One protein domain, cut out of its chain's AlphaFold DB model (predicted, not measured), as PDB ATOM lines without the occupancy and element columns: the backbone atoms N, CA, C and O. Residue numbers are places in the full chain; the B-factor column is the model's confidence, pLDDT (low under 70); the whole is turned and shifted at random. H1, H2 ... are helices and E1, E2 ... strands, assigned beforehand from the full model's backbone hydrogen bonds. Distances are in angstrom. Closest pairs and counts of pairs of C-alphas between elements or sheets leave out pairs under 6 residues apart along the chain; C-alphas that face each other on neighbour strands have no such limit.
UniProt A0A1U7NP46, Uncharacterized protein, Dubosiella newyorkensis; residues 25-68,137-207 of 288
ATOM      1  N   SER A  25     154.161 152.836  97.287       91.25
ATOM      2  CA  SER A  25     155.620 152.895  97.428       91.25
ATOM      3  C   SER A  25     156.193 151.580  97.949       91.25
ATOM      4  O   SER A  25     157.225 151.130  97.460       91.25
ATOM      5  N   GLN A  26     155.502 150.923  98.882       91.75
ATOM      6  CA  GLN A  26     155.977 149.667  99.441       91.75
ATOM      7  C   GLN A  26     155.937 148.522  98.428       91.75
ATOM      8  O   GLN A  26     156.874 147.734  98.326       91.75
ATOM      9  N   LYS A  27     154.868 148.472  97.630       92.38
ATOM     10  CA  LYS A  27     154.711 147.497  96.547       92.38
ATOM     11  C   LYS A  27     155.756 147.689  95.450       92.38
ATOM     12  O   LYS A  27     156.298 146.701  94.975       92.38
ATOM     13  N   LYS A  28     156.099 148.938  95.114       94.38
ATOM     14  CA  LYS A  28     157.198 149.248  94.184       94.38
ATOM     15  C   LYS A  28     158.548 148.724  94.686       94.38
ATOM     16  O   LYS A  28     159.218 148.018  93.946       94.38
ATOM     17  N   LYS A  29     158.882 148.943  95.964       94.56
ATOM     18  CA  LYS A  29     160.102 148.370  96.570       94.56
ATOM     19  C   LYS A  29     160.150 146.842  96.458       94.56
ATOM     20  O   LYS A  29     161.202 146.277  96.183       94.56
ATOM     21  N   ASN A  30     159.011 146.170  96.633       95.75
ATOM     22  CA  ASN A  30     158.930 144.716  96.471       95.75
ATOM     23  C   ASN A  30     159.128 144.269  95.013       95.75
ATOM     24  O   ASN A  30     159.768 143.244  94.789       95.75
ATOM     25  N   VAL A  31     158.622 145.025  94.031       96.44
ATOM     26  CA  VAL A  31     158.893 144.775  92.602       96.44
ATOM     27  C   VAL A  31     160.391 144.891  92.317       96.44
ATOM     28  O   VAL A  31     160.973 143.967  91.754       96.44
ATOM     29  N   GLU A  32     161.021 145.981  92.760       96.50
ATOM     30  CA  GLU A  32     162.458 146.229  92.580       96.50
ATOM     31  C   GLU A  32     163.305 145.111  93.206       96.50
ATOM     32  O   GLU A  32     164.197 144.561  92.557       96.50
ATOM     33  N   ALA A  33     162.991 144.713  94.442       96.88
ATOM     34  CA  ALA A  33     163.692 143.640  95.139       96.88
ATOM     35  C   ALA A  33     163.522 142.278  94.448       96.88
ATOM     36  O   ALA A  33     164.500 141.538  94.294       96.88
ATOM     37  N   LEU A  34     162.309 141.960  93.980       96.56
ATOM     38  CA  LEU A  34     162.030 140.744  93.216       96.56
ATOM     39  C   LEU A  34     162.809 140.723  91.896       96.56
ATOM     40  O   LEU A  34     163.425 139.709  91.560       96.56
ATOM     41  N   HIS A  35     162.806 141.829  91.150       97.50
ATOM     42  CA  HIS A  35     163.529 141.947  89.882       97.50
ATOM     43  C   HIS A  35     165.035 141.843  90.090       97.50
ATOM     44  O   HIS A  35     165.688 141.073  89.389       97.50
ATOM     45  N   ALA A  36     165.585 142.525  91.096       97.62
ATOM     46  CA  ALA A  36     167.000 142.437  91.436       97.62
ATOM     47  C   ALA A  36     167.410 140.998  91.799       97.62
ATOM     48  O   ALA A  36     168.420 140.494  91.306       97.62
ATOM     49  N   ALA A  37     166.617 140.303  92.621       97.44
ATOM     50  CA  ALA A  37     166.864 138.904  92.967       97.44
ATOM     51  C   ALA A  37     166.750 137.970  91.749       97.44
ATOM     52  O   ALA A  37     167.583 137.080  91.563       97.44
ATOM     53  N   PHE A  38     165.756 138.190  90.885       97.31
ATOM     54  CA  PHE A  38     165.576 137.426  89.652       97.31
ATOM     55  C   PHE A  38     166.759 137.610  88.692       97.31
ATOM     56  O   PHE A  38     167.310 136.622  88.204       97.31
ATOM     57  N   LEU A  39     167.193 138.851  88.464       97.81
ATOM     58  CA  LEU A  39     168.282 139.184  87.543       97.81
ATOM     59  C   LEU A  39     169.651 138.719  88.051       97.81
ATOM     60  O   LEU A  39     170.494 138.361  87.238       97.81
ATOM     61  N   LYS A  40     169.863 138.599  89.368       97.62
ATOM     62  CA  LYS A  40     171.057 137.915  89.907       97.62
ATOM     63  C   LYS A  40     171.156 136.460  89.433       97.62
ATOM     64  O   LYS A  40     172.253 135.969  89.189       97.62
ATOM     65  N   ARG A  41     170.018 135.768  89.299       96.88
ATOM     66  CA  ARG A  41     169.954 134.368  88.849       96.88
ATOM     67  C   ARG A  41     169.869 134.229  87.327       96.88
ATOM     68  O   ARG A  41     170.355 133.238  86.787       96.88
ATOM     69  N   TYR A  42     169.260 135.198  86.649       97.12
ATOM     70  CA  TYR A  42     169.064 135.203  85.199       97.12
ATOM     71  C   TYR A  42     169.499 136.545  84.575       97.12
ATOM     72  O   TYR A  42     168.648 137.299  84.098       97.12
ATOM     73  N   PRO A  43     170.813 136.853  84.536       97.19
ATOM     74  CA  PRO A  43     171.311 138.196  84.199       97.19
ATOM     75  C   PRO A  43     170.999 138.678  82.780       97.19
ATOM     76  O   PRO A  43     171.024 139.871  82.510       97.19
ATOM     77  N   THR A  44     170.724 137.756  81.856       96.94
ATOM     78  CA  THR A  44     170.458 138.061  80.444       96.94
ATOM     79  C   THR A  44     168.969 138.208  80.124       96.94
ATOM     80  O   THR A  44     168.607 138.500  78.982       96.94
ATOM     81  N   MET A  45     168.084 137.971  81.098       97.44
ATOM     82  CA  MET A  45     166.644 138.050  80.880       97.44
ATOM     83  C   MET A  45     166.136 139.486  80.989       97.44
ATOM     84  O   MET A  45     166.621 140.291  81.777       97.44
ATOM     85  N   LYS A  46     165.103 139.785  80.205       98.12
ATOM     86  CA  LYS A  46     164.356 141.039  80.246       98.12
ATOM     87  C   LYS A  46     163.056 140.775  80.990       98.12
ATOM     88  O   LYS A  46     162.136 140.158  80.441       98.12
ATOM     89  N   VAL A  47     163.034 141.180  82.254       98.12
ATOM     90  CA  VAL A  47     161.884 141.030  83.147       98.12
ATOM     91  C   VAL A  47     160.956 142.236  83.025       98.12
ATOM     92  O   VAL A  47     161.425 143.349  82.824       98.12
ATOM     93  N   LEU A  48     159.647 141.998  83.106       98.56
ATOM     94  CA  LEU A  48     158.615 143.030  83.119       98.56
ATOM     95  C   LEU A  48     157.611 142.749  84.240       98.56
ATOM     96  O   LEU A  48     157.009 141.675  84.289       98.56
ATOM     97  N   GLU A  49     157.389 143.734  85.103       98.06
ATOM     98  CA  GLU A  49     156.276 143.719  86.054       98.06
ATOM     99  C   GLU A  49     154.988 144.145  85.352       98.06
ATOM    100  O   GLU A  49     154.943 145.201  84.728       98.06
ATOM    101  N   ILE A  50     153.919 143.359  85.482       97.50
ATOM    102  CA  ILE A  50     152.619 143.679  84.882       97.50
ATOM    103  C   ILE A  50     151.646 144.103  85.968       97.50
ATOM    104  O   ILE A  50     150.809 143.340  86.454       97.50
ATOM    105  N   SER A  51     151.758 145.362  86.359       95.44
ATOM    106  CA  SER A  51     150.858 145.978  87.321       95.44
ATOM    107  C   SER A  51     150.968 147.495  87.246       95.44
ATOM    108  O   SER A  51     151.884 148.061  86.654       95.44
ATOM    109  N   THR A  52     150.062 148.185  87.935       93.62
ATOM    110  CA  THR A  52     150.160 149.643  88.125       93.62
ATOM    111  C   THR A  52     151.384 150.062  88.959       93.62
ATOM    112  O   THR A  52     151.536 151.245  89.258       93.62
ATOM    113  N   LYS A  53     152.204 149.103  89.423       95.06
ATOM    114  CA  LYS A  53     153.383 149.293  90.288       95.06
ATOM    115  C   LYS A  53     154.681 149.050  89.516       95.06
ATOM    116  O   LYS A  53     155.740 149.236  90.096       95.06
ATOM    117  N   SER A  54     154.595 148.696  88.234       96.06
ATOM    118  CA  SER A  54     155.750 148.670  87.343       96.06
ATOM    119  C   SER A  54     156.400 150.055  87.242       96.06
ATOM    120  O   SER A  54     155.729 151.086  87.339       96.06
ATOM    121  N   ASP A  55     157.714 150.060  87.066       95.00
ATOM    122  CA  ASP A  55     158.557 151.196  86.694       95.00
ATOM    123  C   ASP A  55     158.609 151.414  85.171       95.00
ATOM    124  O   ASP A  55     159.015 152.475  84.703       95.00
ATOM    125  N   GLN A  56     158.143 150.436  84.390       97.31
ATOM    126  CA  GLN A  56     158.123 150.468  82.935       97.31
ATOM    127  C   GLN A  56     156.717 150.792  82.416       97.31
ATOM    128  O   GLN A  56     155.742 150.112  82.746       97.31
ATOM    129  N   GLU A  57     156.604 151.777  81.520       98.00
ATOM    130  CA  GLU A  57     155.317 152.213  80.946       98.00
ATOM    131  C   GLU A  57     154.523 151.062  80.309       98.00
ATOM    132  O   GLU A  57     153.308 150.971  80.476       98.00
ATOM    133  N   VAL A  58     155.218 150.134  79.644       98.31
ATOM    134  CA  VAL A  58     154.627 148.929  79.037       98.31
ATOM    135  C   VAL A  58     153.939 148.057  80.093       98.31
ATOM    136  O   VAL A  58     152.829 147.576  79.871       98.31
ATOM    137  N   GLY A  59     154.563 147.883  81.260       98.12
ATOM    138  CA  GLY A  59     154.024 147.097  82.371       98.12
ATOM    139  C   GLY A  59     152.803 147.753  83.013       98.12
ATOM    140  O   GLY A  59     151.805 147.086  83.300       98.12
ATOM    141  N   ILE A  60     152.838 149.083  83.148       97.88
ATOM    142  CA  ILE A  60     151.702 149.888  83.615       97.88
ATOM    143  C   ILE A  60     150.530 149.786  82.629       97.88
ATOM    144  O   ILE A  60     149.391 149.566  83.055       97.88
ATOM    145  N   ALA A  61     150.787 149.922  81.328       98.50
ATOM    146  CA  ALA A  61     149.772 149.856  80.277       98.50
ATOM    147  C   ALA A  61     149.128 148.464  80.165       98.50
ATOM    148  O   ALA A  61     147.925 148.364  79.947       98.50
ATOM    149  N   LEU A  62     149.899 147.392  80.378       98.38
ATOM    150  CA  LEU A  62     149.408 146.007  80.387       98.38
ATOM    151  C   LEU A  62     148.702 145.602  81.689       98.38
ATOM    152  O   LEU A  62     148.127 144.511  81.770       98.38
ATOM    153  N   SER A  63     148.734 146.447  82.723       97.12
ATOM    154  CA  SER A  63     148.008 146.169  83.961       97.12
ATOM    155  C   SER A  63     146.506 146.023  83.680       97.12
ATOM    156  O   SER A  63     145.969 146.747  82.839       97.12
ATOM    157  N   PRO A  64     145.782 145.151  84.399       96.88
ATOM    158  CA  PRO A  64     144.371 144.899  84.098       96.88
ATOM    159  C   PRO A  64     143.467 146.111  84.347       96.88
ATOM    160  O   PRO A  64     142.310 146.111  83.940       96.88
ATOM    161  N   PHE A  65     143.991 147.138  85.020       96.75
ATOM    162  CA  PHE A  65     143.286 148.382  85.305       96.75
ATOM    163  C   PHE A  65     143.395 149.372  84.137       96.75
ATOM    164  O   PHE A  65     142.520 150.219  83.993       96.75
ATOM    165  N   ASN A  66     144.438 149.246  83.307       98.19
ATOM    166  CA  ASN A  66     144.741 150.164  82.209       98.19
ATOM    167  C   ASN A  66     144.548 149.520  80.831       98.19
ATOM    168  O   ASN A  66     144.097 150.193  79.908       98.19
ATOM    169  N   LEU A  67     144.866 148.229  80.682       98.62
ATOM    170  CA  LEU A  67     144.654 147.501  79.437       98.62
ATOM    171  C   LEU A  67     143.153 147.414  79.168       98.62
ATOM    172  O   LEU A  67     142.389 146.955  80.021       98.62
ATOM    173  N   THR A  68     142.738 147.850  77.982       98.56
ATOM    174  CA  THR A  68     141.324 147.897  77.602       98.56
ATOM    175  C   THR A  68     140.999 146.932  76.474       98.56
ATOM    176  O   THR A  68     141.848 146.623  75.640       98.56
ATOM    177  N   PHE A 137     139.940 131.860  80.951       96.25
ATOM    178  CA  PHE A 137     139.096 133.001  80.576       96.25
ATOM    179  C   PHE A 137     139.836 134.334  80.728       96.25
ATOM    180  O   PHE A 137     139.769 135.187  79.849       96.25
ATOM    181  N   TYR A 138     140.615 134.494  81.799       96.50
ATOM    182  CA  TYR A 138     141.414 135.701  82.004       96.50
ATOM    183  C   TYR A 138     142.499 135.864  80.928       96.50
ATOM    184  O   TYR A 138     142.658 136.941  80.357       96.50
ATOM    185  N   THR A 139     143.194 134.772  80.594       96.50
ATOM    186  CA  THR A 139     144.192 134.750  79.513       96.50
ATOM    187  C   THR A 139     143.555 135.090  78.167       96.50
ATOM    188  O   THR A 139     144.120 135.859  77.393       96.50
ATOM    189  N   TRP A 140     142.343 134.593  77.910       97.81
ATOM    190  CA  TRP A 140     141.577 134.926  76.712       97.81
ATOM    191  C   TRP A 140     141.253 136.416  76.599       97.81
ATOM    192  O   TRP A 140     141.442 136.998  75.530       97.81
ATOM    193  N   LEU A 141     140.822 137.057  77.692       98.50
ATOM    194  CA  LEU A 141     140.588 138.504  77.709       98.50
ATOM    195  C   LEU A 141     141.868 139.279  77.377       98.50
ATOM    196  O   LEU A 141     141.839 140.169  76.528       98.50
ATOM    197  N   TYR A 142     142.995 138.891  77.976       98.44
ATOM    198  CA  TYR A 142     144.305 139.477  77.680       98.44
ATOM    199  C   TYR A 142     144.696 139.317  76.209       98.44
ATOM    200  O   TYR A 142     145.138 140.276  75.586       98.44
ATOM    201  N   PHE A 143     144.498 138.133  75.630       98.31
ATOM    202  CA  PHE A 143     144.801 137.878  74.220       98.31
ATOM    203  C   PHE A 143     143.974 138.761  73.290       98.31
ATOM    204  O   PHE A 143     144.522 139.321  72.340       98.31
ATOM    205  N   ARG A 144     142.669 138.899  73.558       98.06
ATOM    206  CA  ARG A 144     141.799 139.810  72.803       98.06
ATOM    207  C   ARG A 144     142.288 141.251  72.925       98.06
ATOM    208  O   ARG A 144     142.471 141.903  71.905       98.06
ATOM    209  N   ALA A 145     142.550 141.714  74.145       98.44
ATOM    210  CA  ALA A 145     142.970 143.088  74.389       98.44
ATOM    211  C   ALA A 145     144.317 143.405  73.733       98.44
ATOM    212  O   ALA A 145     144.408 144.353  72.968       98.44
ATOM    213  N   ILE A 146     145.355 142.590  73.945       98.50
ATOM    214  CA  ILE A 146     146.686 142.834  73.364       98.50
ATOM    215  C   ILE A 146     146.613 142.924  71.830       98.50
ATOM    216  O   ILE A 146     147.293 143.761  71.239       98.50
ATOM    217  N   LYS A 147     145.756 142.127  71.178       97.12
ATOM    218  CA  LYS A 147     145.544 142.198  69.722       97.12
ATOM    219  C   LYS A 147     144.923 143.518  69.251       97.12
ATOM    220  O   LYS A 147     145.201 143.928  68.130       97.12
ATOM    221  N   GLU A 148     144.125 144.188  70.082       97.56
ATOM    222  CA  GLU A 148     143.584 145.526  69.787       97.56
ATOM    223  C   GLU A 148     144.623 146.646  69.977       97.56
ATOM    224  O   GLU A 148     144.414 147.758  69.498       97.56
ATOM    225  N   HIS A 149     145.765 146.355  70.616       98.38
ATOM    226  CA  HIS A 149     146.838 147.316  70.902       98.38
ATOM    227  C   HIS A 149     148.169 146.882  70.253       98.38
ATOM    228  O   HIS A 149     149.105 146.506  70.961       98.38
ATOM    229  N   PRO A 150     148.312 146.939  68.912       97.62
ATOM    230  CA  PRO A 150     149.458 146.361  68.198       97.62
ATOM    231  C   PRO A 150     150.816 146.954  68.601       97.62
ATOM    232  O   PRO A 150     151.802 146.222  68.685       97.62
ATOM    233  N   LEU A 151     150.880 148.254  68.912       98.12
ATOM    234  CA  LEU A 151     152.108 148.891  69.405       98.12
ATOM    235  C   LEU A 151     152.509 148.351  70.785       98.12
ATOM    236  O   LEU A 151     153.677 148.054  71.030       98.12
ATOM    237  N   LEU A 152     151.530 148.164  71.675       98.19
ATOM    238  CA  LEU A 152     151.765 147.580  72.994       98.19
ATOM    239  C   LEU A 152     152.165 146.105  72.877       98.19
ATOM    240  O   LEU A 152     153.064 145.656  73.584       98.19
ATOM    241  N   ALA A 153     151.553 145.366  71.946       98.19
ATOM    242  CA  ALA A 153     151.926 143.993  71.633       98.19
ATOM    243  C   ALA A 153     153.382 143.898  71.153       98.19
ATOM    244  O   ALA A 153     154.119 143.039  71.628       98.19
ATOM    245  N   GLN A 154     153.820 144.798  70.265       98.19
ATOM    246  CA  GLN A 154     155.207 144.849  69.797       98.19
ATOM    247  C   GLN A 154     156.183 145.073  70.957       98.19
ATOM    248  O   GLN A 154     157.175 144.356  71.065       98.19
ATOM    249  N   LYS A 155     155.873 146.012  71.860       98.50
ATOM    250  CA  LYS A 155     156.679 146.264  73.062       98.50
ATOM    251  C   LYS A 155     156.710 145.080  74.019       98.50
ATOM    252  O   LYS A 155     157.766 144.754  74.551       98.50
ATOM    253  N   LEU A 156     155.582 144.402  74.207       98.56
ATOM    254  CA  LEU A 156     155.500 143.209  75.044       98.56
ATOM    255  C   LEU A 156     156.442 142.088  74.554       98.56
ATOM    256  O   LEU A 156     157.042 141.395  75.372       98.56
ATOM    257  N   LEU A 157     156.620 141.934  73.237       98.06
ATOM    258  CA  LEU A 157     157.507 140.917  72.652       98.06
ATOM    259  C   LEU A 157     159.000 141.145  72.943       98.06
ATOM    260  O   LEU A 157     159.795 140.227  72.748       98.06
ATOM    261  N   GLU A 158     159.391 142.329  73.427       98.25
ATOM    262  CA  GLU A 158     160.776 142.632  73.806       98.25
ATOM    263  C   GLU A 158     161.196 141.951  75.131       98.25
ATOM    264  O   GLU A 158     162.389 141.916  75.441       98.25
ATOM    265  N   PHE A 159     160.250 141.388  75.896       98.50
ATOM    266  CA  PHE A 159     160.466 140.778  77.216       98.50
ATOM    267  C   PHE A 159     160.389 139.248  77.189       98.50
ATOM    268  O   PHE A 159     159.708 138.650  76.357       98.50
ATOM    269  N   ASN A 160     161.072 138.584  78.128       97.94
ATOM    270  CA  ASN A 160     161.086 137.116  78.232       97.94
ATOM    271  C   ASN A 160     160.879 136.575  79.663       97.94
ATOM    272  O   ASN A 160     160.785 135.357  79.871       97.94
ATOM    273  N   ALA A 161     160.714 137.457  80.647       98.06
ATOM    274  CA  ALA A 161     160.259 137.134  81.992       98.06
ATOM    275  C   ALA A 161     159.185 138.128  82.445       98.06
ATOM    276  O   ALA A 161     159.229 139.301  82.093       98.06
ATOM    277  N   PHE A 162     158.222 137.646  83.227       97.88
ATOM    278  CA  PHE A 162     157.069 138.432  83.656       97.88
ATOM    279  C   PHE A 162     156.792 138.179  85.128       97.88
ATOM    280  O   PHE A 162     156.834 137.023  85.565       97.88
ATOM    281  N   THR A 163     156.496 139.245  85.859       96.62
ATOM    282  CA  THR A 163     156.125 139.210  87.274       96.62
ATOM    283  C   THR A 163     154.795 139.922  87.496       96.62
ATOM    284  O   THR A 163     154.367 140.760  86.699       96.62
ATOM    285  N   ASP A 164     154.121 139.519  88.564       93.62
ATOM    286  CA  ASP A 164     152.945 140.184  89.108       93.62
ATOM    287  C   ASP A 164     153.089 140.141  90.625       93.62
ATOM    288  O   ASP A 164     152.914 139.084  91.236       93.62
ATOM    289  N   ILE A 165     153.455 141.273  91.225       89.50
ATOM    290  CA  ILE A 165     153.736 141.346  92.662       89.50
ATOM    291  C   ILE A 165     152.495 141.116  93.534       89.50
ATOM    292  O   ILE A 165     152.608 140.812  94.719       89.50
ATOM    293  N   GLU A 166     151.298 141.259  92.960       83.12
ATOM    294  CA  GLU A 166     150.030 141.025  93.654       83.12
ATOM    295  C   GLU A 166     149.559 139.568  93.530       83.12
ATOM    296  O   GLU A 166     148.549 139.194  94.135       83.12
ATOM    297  N   CYS A 167     150.255 138.745  92.739       80.75
ATOM    298  CA  CYS A 167     149.897 137.353  92.535       80.75
ATOM    299  C   CYS A 167     150.365 136.485  93.707       80.75
ATOM    300  O   CYS A 167     151.529 136.507  94.102       80.75
ATOM    301  N   ALA A 168     149.469 135.639  94.214       64.69
ATOM    302  CA  ALA A 168     149.838 134.567  95.134       64.69
ATOM    303  C   ALA A 168     150.689 133.488  94.427       64.69
ATOM    304  O   ALA A 168     150.605 133.327  93.208       64.69
ATOM    305  N   GLU A 169     151.458 132.699  95.189       59.84
ATOM    306  CA  GLU A 169     152.293 131.603  94.654       59.84
ATOM    307  C   GLU A 169     151.488 130.597  93.803       59.84
ATOM    308  O   GLU A 169     151.944 130.119  92.754       59.84
ATOM    309  N   GLU A 170     150.247 130.335  94.221       57.31
ATOM    310  CA  GLU A 170     149.249 129.561  93.486       57.31
ATOM    311  C   GLU A 170     148.081 130.470  93.077       57.31
ATOM    312  O   GLU A 170     147.127 130.644  93.846       57.31
ATOM    313  N   PRO A 171     148.134 131.091  91.885       57.81
ATOM    314  CA  PRO A 171     147.025 131.899  91.398       57.81
ATOM    315  C   PRO A 171     145.774 131.033  91.260       57.81
ATOM    316  O   PRO A 171     145.796 130.028  90.558       57.81
ATOM    317  N   LYS A 172     144.688 131.458  91.907       58.50
ATOM    318  CA  LYS A 172     143.334 130.934  91.695       58.50
ATOM    319  C   LYS A 172     142.569 131.946  90.845       58.50
ATOM    320  O   LYS A 172     141.937 132.856  91.387       58.50
ATOM    321  N   GLY A 173     142.688 131.848  89.522       72.31
ATOM    322  CA  GLY A 173     142.048 132.774  88.578       72.31
ATOM    323  C   GLY A 173     143.000 133.743  87.862       72.31
ATOM    324  O   GLY A 173     144.013 133.335  87.305       72.31
ATOM    325  N   GLY A 174     142.643 135.033  87.813       79.06
ATOM    326  CA  GLY A 174     143.331 136.030  86.986       79.06
ATOM    327  C   GLY A 174     144.807 136.217  87.344       79.06
ATOM    328  O   GLY A 174     145.130 136.500  88.494       79.06
ATOM    329  N   ASN A 175     145.684 136.055  86.348       90.25
ATOM    330  CA  ASN A 175     147.125 136.267  86.460       90.25
ATOM    331  C   ASN A 175     147.651 136.901  85.165       90.25
ATOM    332  O   ASN A 175     147.779 136.236  84.131       90.25
ATOM    333  N   GLN A 176     147.945 138.196  85.223       95.25
ATOM    334  CA  GLN A 176     148.363 138.972  84.059       95.25
ATOM    335  C   GLN A 176     149.788 138.655  83.597       95.25
ATOM    336  O   GLN A 176     150.036 138.593  82.392       95.25
ATOM    337  N   ALA A 177     150.707 138.361  84.522       95.94
ATOM    338  CA  ALA A 177     152.065 137.943  84.176       95.94
ATOM    339  C   ALA A 177     152.058 136.636  83.377       95.94
ATOM    340  O   ALA A 177     152.757 136.507  82.372       95.94
ATOM    341  N   LEU A 178     151.227 135.677  83.791       94.75
ATOM    342  CA  LEU A 178     151.033 134.411  83.097       94.75
ATOM    343  C   LEU A 178     150.422 134.630  81.712       94.75
ATOM    344  O   LEU A 178     150.960 134.112  80.734       94.75
ATOM    345  N   ALA A 179     149.350 135.419  81.615       97.00
ATOM    346  CA  ALA A 179     148.680 135.686  80.347       97.00
ATOM    347  C   ALA A 179     149.631 136.312  79.310       97.00
ATOM    348  O   ALA A 179     149.732 135.824  78.183       97.00
ATOM    349  N   CYS A 180     150.397 137.333  79.702       98.19
ATOM    350  CA  CYS A 180     151.395 137.958  78.835       98.19
ATOM    351  C   CYS A 180     152.565 137.018  78.506       98.19
ATOM    352  O   CYS A 180     153.015 136.982  77.362       98.19
ATOM    353  N   CYS A 181     153.019 136.197  79.459       97.75
ATOM    354  CA  CYS A 181     154.058 135.191  79.222       97.75
ATOM    355  C   CYS A 181     153.645 134.175  78.151       97.75
ATOM    356  O   CYS A 181     154.442 133.850  77.269       97.75
ATOM    357  N   ILE A 182     152.402 133.689  78.214       96.75
ATOM    358  CA  ILE A 182     151.848 132.752  77.231       96.75
ATOM    359  C   ILE A 182     151.694 133.449  75.878       96.75
ATOM    360  O   ILE A 182     152.072 132.869  74.864       96.75
ATOM    361  N   TYR A 183     151.217 134.699  75.854       98.19
ATOM    362  CA  TYR A 183     151.101 135.487  74.624       98.19
ATOM    363  C   TYR A 183     152.440 135.589  73.885       98.19
ATOM    364  O   TYR A 183     152.527 135.224  72.712       98.19
ATOM    365  N   VAL A 184     153.501 136.021  74.578       98.31
ATOM    366  CA  VAL A 184     154.842 136.148  73.987       98.31
ATOM    367  C   VAL A 184     155.381 134.797  73.533       98.31
ATOM    368  O   VAL A 184     155.883 134.677  72.418       98.31
ATOM    369  N   SER A 185     155.231 133.764  74.357       97.44
ATOM    370  CA  SER A 185     155.684 132.410  74.025       97.44
ATOM    371  C   SER A 185     155.003 131.859  72.772       97.44
ATOM    372  O   SER A 185     155.664 131.307  71.895       97.44
ATOM    373  N   MET A 186     153.687 132.051  72.644       96.25
ATOM    374  CA  MET A 186     152.923 131.638  71.468       96.25
ATOM    375  C   MET A 186     153.256 132.465  70.224       96.25
ATOM    376  O   MET A 186     153.243 131.929  69.113       96.25
ATOM    377  N   ALA A 187     153.550 133.757  70.390       96.12
ATOM    378  CA  ALA A 187     154.006 134.610  69.299       96.12
ATOM    379  C   ALA A 187     155.364 134.134  68.763       96.12
ATOM    380  O   ALA A 187     155.506 133.928  67.560       96.12
ATOM    381  N   GLN A 188     156.323 133.868  69.655       94.94
ATOM    382  CA  GLN A 188     157.648 133.354  69.292       94.94
ATOM    383  C   GLN A 188     157.585 131.954  68.667       94.94
ATOM    384  O   GLN A 188     158.313 131.668  67.723       94.94
ATOM    385  N   ALA A 189     156.679 131.096  69.143       93.94
ATOM    386  CA  ALA A 189     156.439 129.778  68.556       93.94
ATOM    387  C   ALA A 189     155.648 129.828  67.230       93.94
ATOM    388  O   ALA A 189     155.391 128.785  66.632       93.94
ATOM    389  N   GLY A 190     155.207 131.008  66.777       94.00
ATOM    390  CA  GLY A 190     154.436 131.172  65.543       94.00
ATOM    391  C   GLY A 190     153.022 130.577  65.585       94.00
ATOM    392  O   GLY A 190     152.382 130.470  64.539       94.00
ATOM    393  N   VAL A 191     152.519 130.199  66.767       93.44
ATOM    394  CA  VAL A 191     151.187 129.585  66.941       93.44
ATOM    395  C   VAL A 191     150.093 130.612  67.220       93.44
ATOM    396  O   VAL A 191     148.924 130.328  66.978       93.44
ATOM    397  N   LEU A 192     150.455 131.823  67.664       93.56
ATOM    398  CA  LEU A 192     149.497 132.886  67.999       93.56
ATOM    399  C   LEU A 192     148.551 133.237  66.834       93.56
ATOM    400  O   LEU A 192     147.388 133.575  67.061       93.56
ATOM    401  N   LYS A 193     149.036 133.116  65.590       93.06
ATOM    402  CA  LYS A 193     148.264 133.363  64.362       93.06
ATOM    403  C   LYS A 193     147.074 132.417  64.178       93.06
ATOM    404  O   LYS A 193     146.154 132.781  63.466       93.06
ATOM    405  N   ASN A 194     147.094 131.253  64.833       93.50
ATOM    406  CA  ASN A 194     146.034 130.245  64.772       93.50
ATOM    407  C   ASN A 194     145.008 130.400  65.908       93.50
ATOM    408  O   ASN A 194     144.099 129.586  66.023       93.50
ATOM    409  N   ILE A 195     145.178 131.388  66.794       95.38
ATOM    410  CA  ILE A 195     144.300 131.592  67.949       95.38
ATOM    411  C   ILE A 195     143.223 132.608  67.571       95.38
ATOM    412  O   ILE A 195     143.434 133.812  67.720       95.38
ATOM    413  N   HIS A 196     142.074 132.157  67.084       94.25
ATOM    414  CA  HIS A 196     140.946 133.014  66.694       94.25
ATOM    415  C   HIS A 196     139.800 132.965  67.705       94.25
ATOM    416  O   HIS A 196     139.025 133.915  67.817       94.25
ATOM    417  N   SER A 197     139.711 131.881  68.470       95.50
ATOM    418  CA  SER A 197     138.646 131.621  69.426       95.50
ATOM    419  C   SER A 197     139.181 131.251  70.813       95.50
ATOM    420  O   SER A 197     140.350 130.909  70.997       95.50
ATOM    421  N   PHE A 198     138.289 131.285  71.807       94.75
ATOM    422  CA  PHE A 198     138.581 130.756  73.141       94.75
ATOM    423  C   PHE A 198     138.952 129.269  73.100       94.75
ATOM    424  O   PHE A 198     139.846 128.861  73.836       94.75
ATOM    425  N   SER A 199     138.303 128.474  72.235       90.56
ATOM    426  CA  SER A 199     138.637 127.051  72.087       90.56
ATOM    427  C   SER A 199     140.067 126.901  71.599       90.56
ATOM    428  O   SER A 199     140.836 126.200  72.237       90.56
ATOM    429  N   ASP A 200     140.454 127.652  70.566       94.00
ATOM    430  CA  ASP A 200     141.798 127.585  69.988       94.00
ATOM    431  C   ASP A 200     142.868 127.884  71.042       94.00
ATOM    432  O   ASP A 200     143.910 127.230  71.080       94.00
ATOM    433  N   LEU A 201     142.611 128.858  71.927       93.44
ATOM    434  CA  LEU A 201     143.513 129.182  73.031       93.44
ATOM    435  C   LEU A 201     143.639 128.012  74.012       93.44
ATOM    436  O   LEU A 201     144.754 127.628  74.366       93.44
ATOM    437  N   VAL A 202     142.515 127.450  74.457       90.44
ATOM    438  CA  VAL A 202     142.513 126.319  75.394       90.44
ATOM    439  C   VAL A 202     143.179 125.096  74.750       90.44
ATOM    440  O   VAL A 202     144.018 124.457  75.386       90.44
ATOM    441  N   ASP A 203     142.885 124.817  73.481       86.88
ATOM    442  CA  ASP A 203     143.494 123.762  72.667       86.88
ATOM    443  C   ASP A 203     145.007 123.943  72.563       86.88
ATOM    444  O   ASP A 203     145.782 123.028  72.846       86.88
ATOM    445  N   ALA A 204     145.458 125.159  72.263       88.19
ATOM    446  CA  ALA A 204     146.873 125.474  72.218       88.19
ATOM    447  C   ALA A 204     147.549 125.306  73.588       88.19
ATOM    448  O   ALA A 204     148.633 124.727  73.648       88.19
ATOM    449  N   MET A 205     146.928 125.764  74.678       85.25
ATOM    450  CA  MET A 205     147.510 125.725  76.025       85.25
ATOM    451  C   MET A 205     147.549 124.317  76.638       85.25
ATOM    452  O   MET A 205     148.543 123.966  77.275       85.25
ATOM    453  N   TYR A 206     146.496 123.513  76.457       78.38
ATOM    454  CA  TYR A 206     146.269 122.303  77.260       78.38
ATOM    455  C   TYR A 206     146.162 121.002  76.456       78.38
ATOM    456  O   TYR A 206     146.357 119.921  77.025       78.38
ATOM    457  N   TYR A 207     145.892 121.066  75.151       69.25
ATOM    458  CA  TYR A 207     145.681 119.875  74.334       69.25
ATOM    459  C   TYR A 207     146.870 119.609  73.414       69.25
ATOM    460  O   TYR A 207     147.268 120.451  72.616       69.25
TER     461      TYR A 207
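What this domain is: This is residues 25 to 68 and 137 to 207 of the 288 residues of an uncharacterized protein of Dubosiella newyorkensis (UniProt A0A1U7NP46). A tiny sheet of two strands, E1 and E2, lies between the longest helix, H1, on one side and H5 on the other, with H3 packed on the far side of H5. H2 and H4 pack together along one flank, and H1 and H6 mark opposite ends of the long axis. The printed part has 115 residues with six named helices and two named strands, in the order H1 E1 H2 H3 H4 E2 H5 H6; the strands are parallel and the class is mostly helix. It is compact, with a radius of gyration of the C-alphas of 14.0 A and spans of 39 by 30 by 29 A.

How they stand to each other: H1, residues 25 to 41, touches no helix; its closest C-alpha to E1, residues 47 to 49, is that of His 35, 7.0 A from that of Val 47. E1 is the parallel neighbour of E2, residues 161 to 163, at 24 degrees, with N 48 and O 161 at 2.9 A, within hydrogen-bond range. H1 and E2 are near each other, with 8 pairs of C-alphas within 10 A. H2, residues 57 to 61, touches H4, residues 150 to 156; their closest C-alphas, those of Val 58 and Leu 152, are 6.8 A apart. H3, residues 137 to 148, is the hub. It touches H4 only at the corner, and only just, with 3 pairs of C-alphas within 8 A, the closest being Ile 146 and Ala 153 at 5.6 A. With residues 138 to 143 alone it touches H5, residues 176 to 188, the same way at a steep tilt of 58 degrees; the closest C-alphas, those of Thr 139 and Ala 179, are 4.7 A apart. H3 and H6, residues 198 to 206, touch only at their ends and only just, with 3 pairs, the closest C-alphas being Trp 140 and Phe 198 at 6.3 A. The closest C-alphas of E2 and H5 are those of Phe 162 and Ala 177, 5.1 A apart. In H2, H3, H4, H5 and H6 every O i to N i+4 pair is within hydrogen-bond range; in H1, 12 of 13 are.

Where its parts are: H1 begins at C-alpha 25 (155.620, 152.895, 97.428) and is 24.9 A long. E1 measures 6.9 A, H2 6.1 A, H3 17.1 A, H4 9.7 A and E2 7.0 A. H5, 18.3 A long, begins at C-alpha 176 (148.363, 138.972, 84.059). H6, 12.1 A long, ends at C-alpha 206 (146.269, 122.303, 77.260).

The domain as a whole: The C-alphas farthest apart, those of Ser 25 and Tyr 207, are 41.5 A apart. Residues 69 to 136 are not printed, and C-alphas 68 and 137 are 15.4 A apart across the cut. The link from E2 to H5, residues 164 to 175, is long. The mean pLDDT of the printed part is 93.6; residues 168 to 172 and residue 207 are under 70.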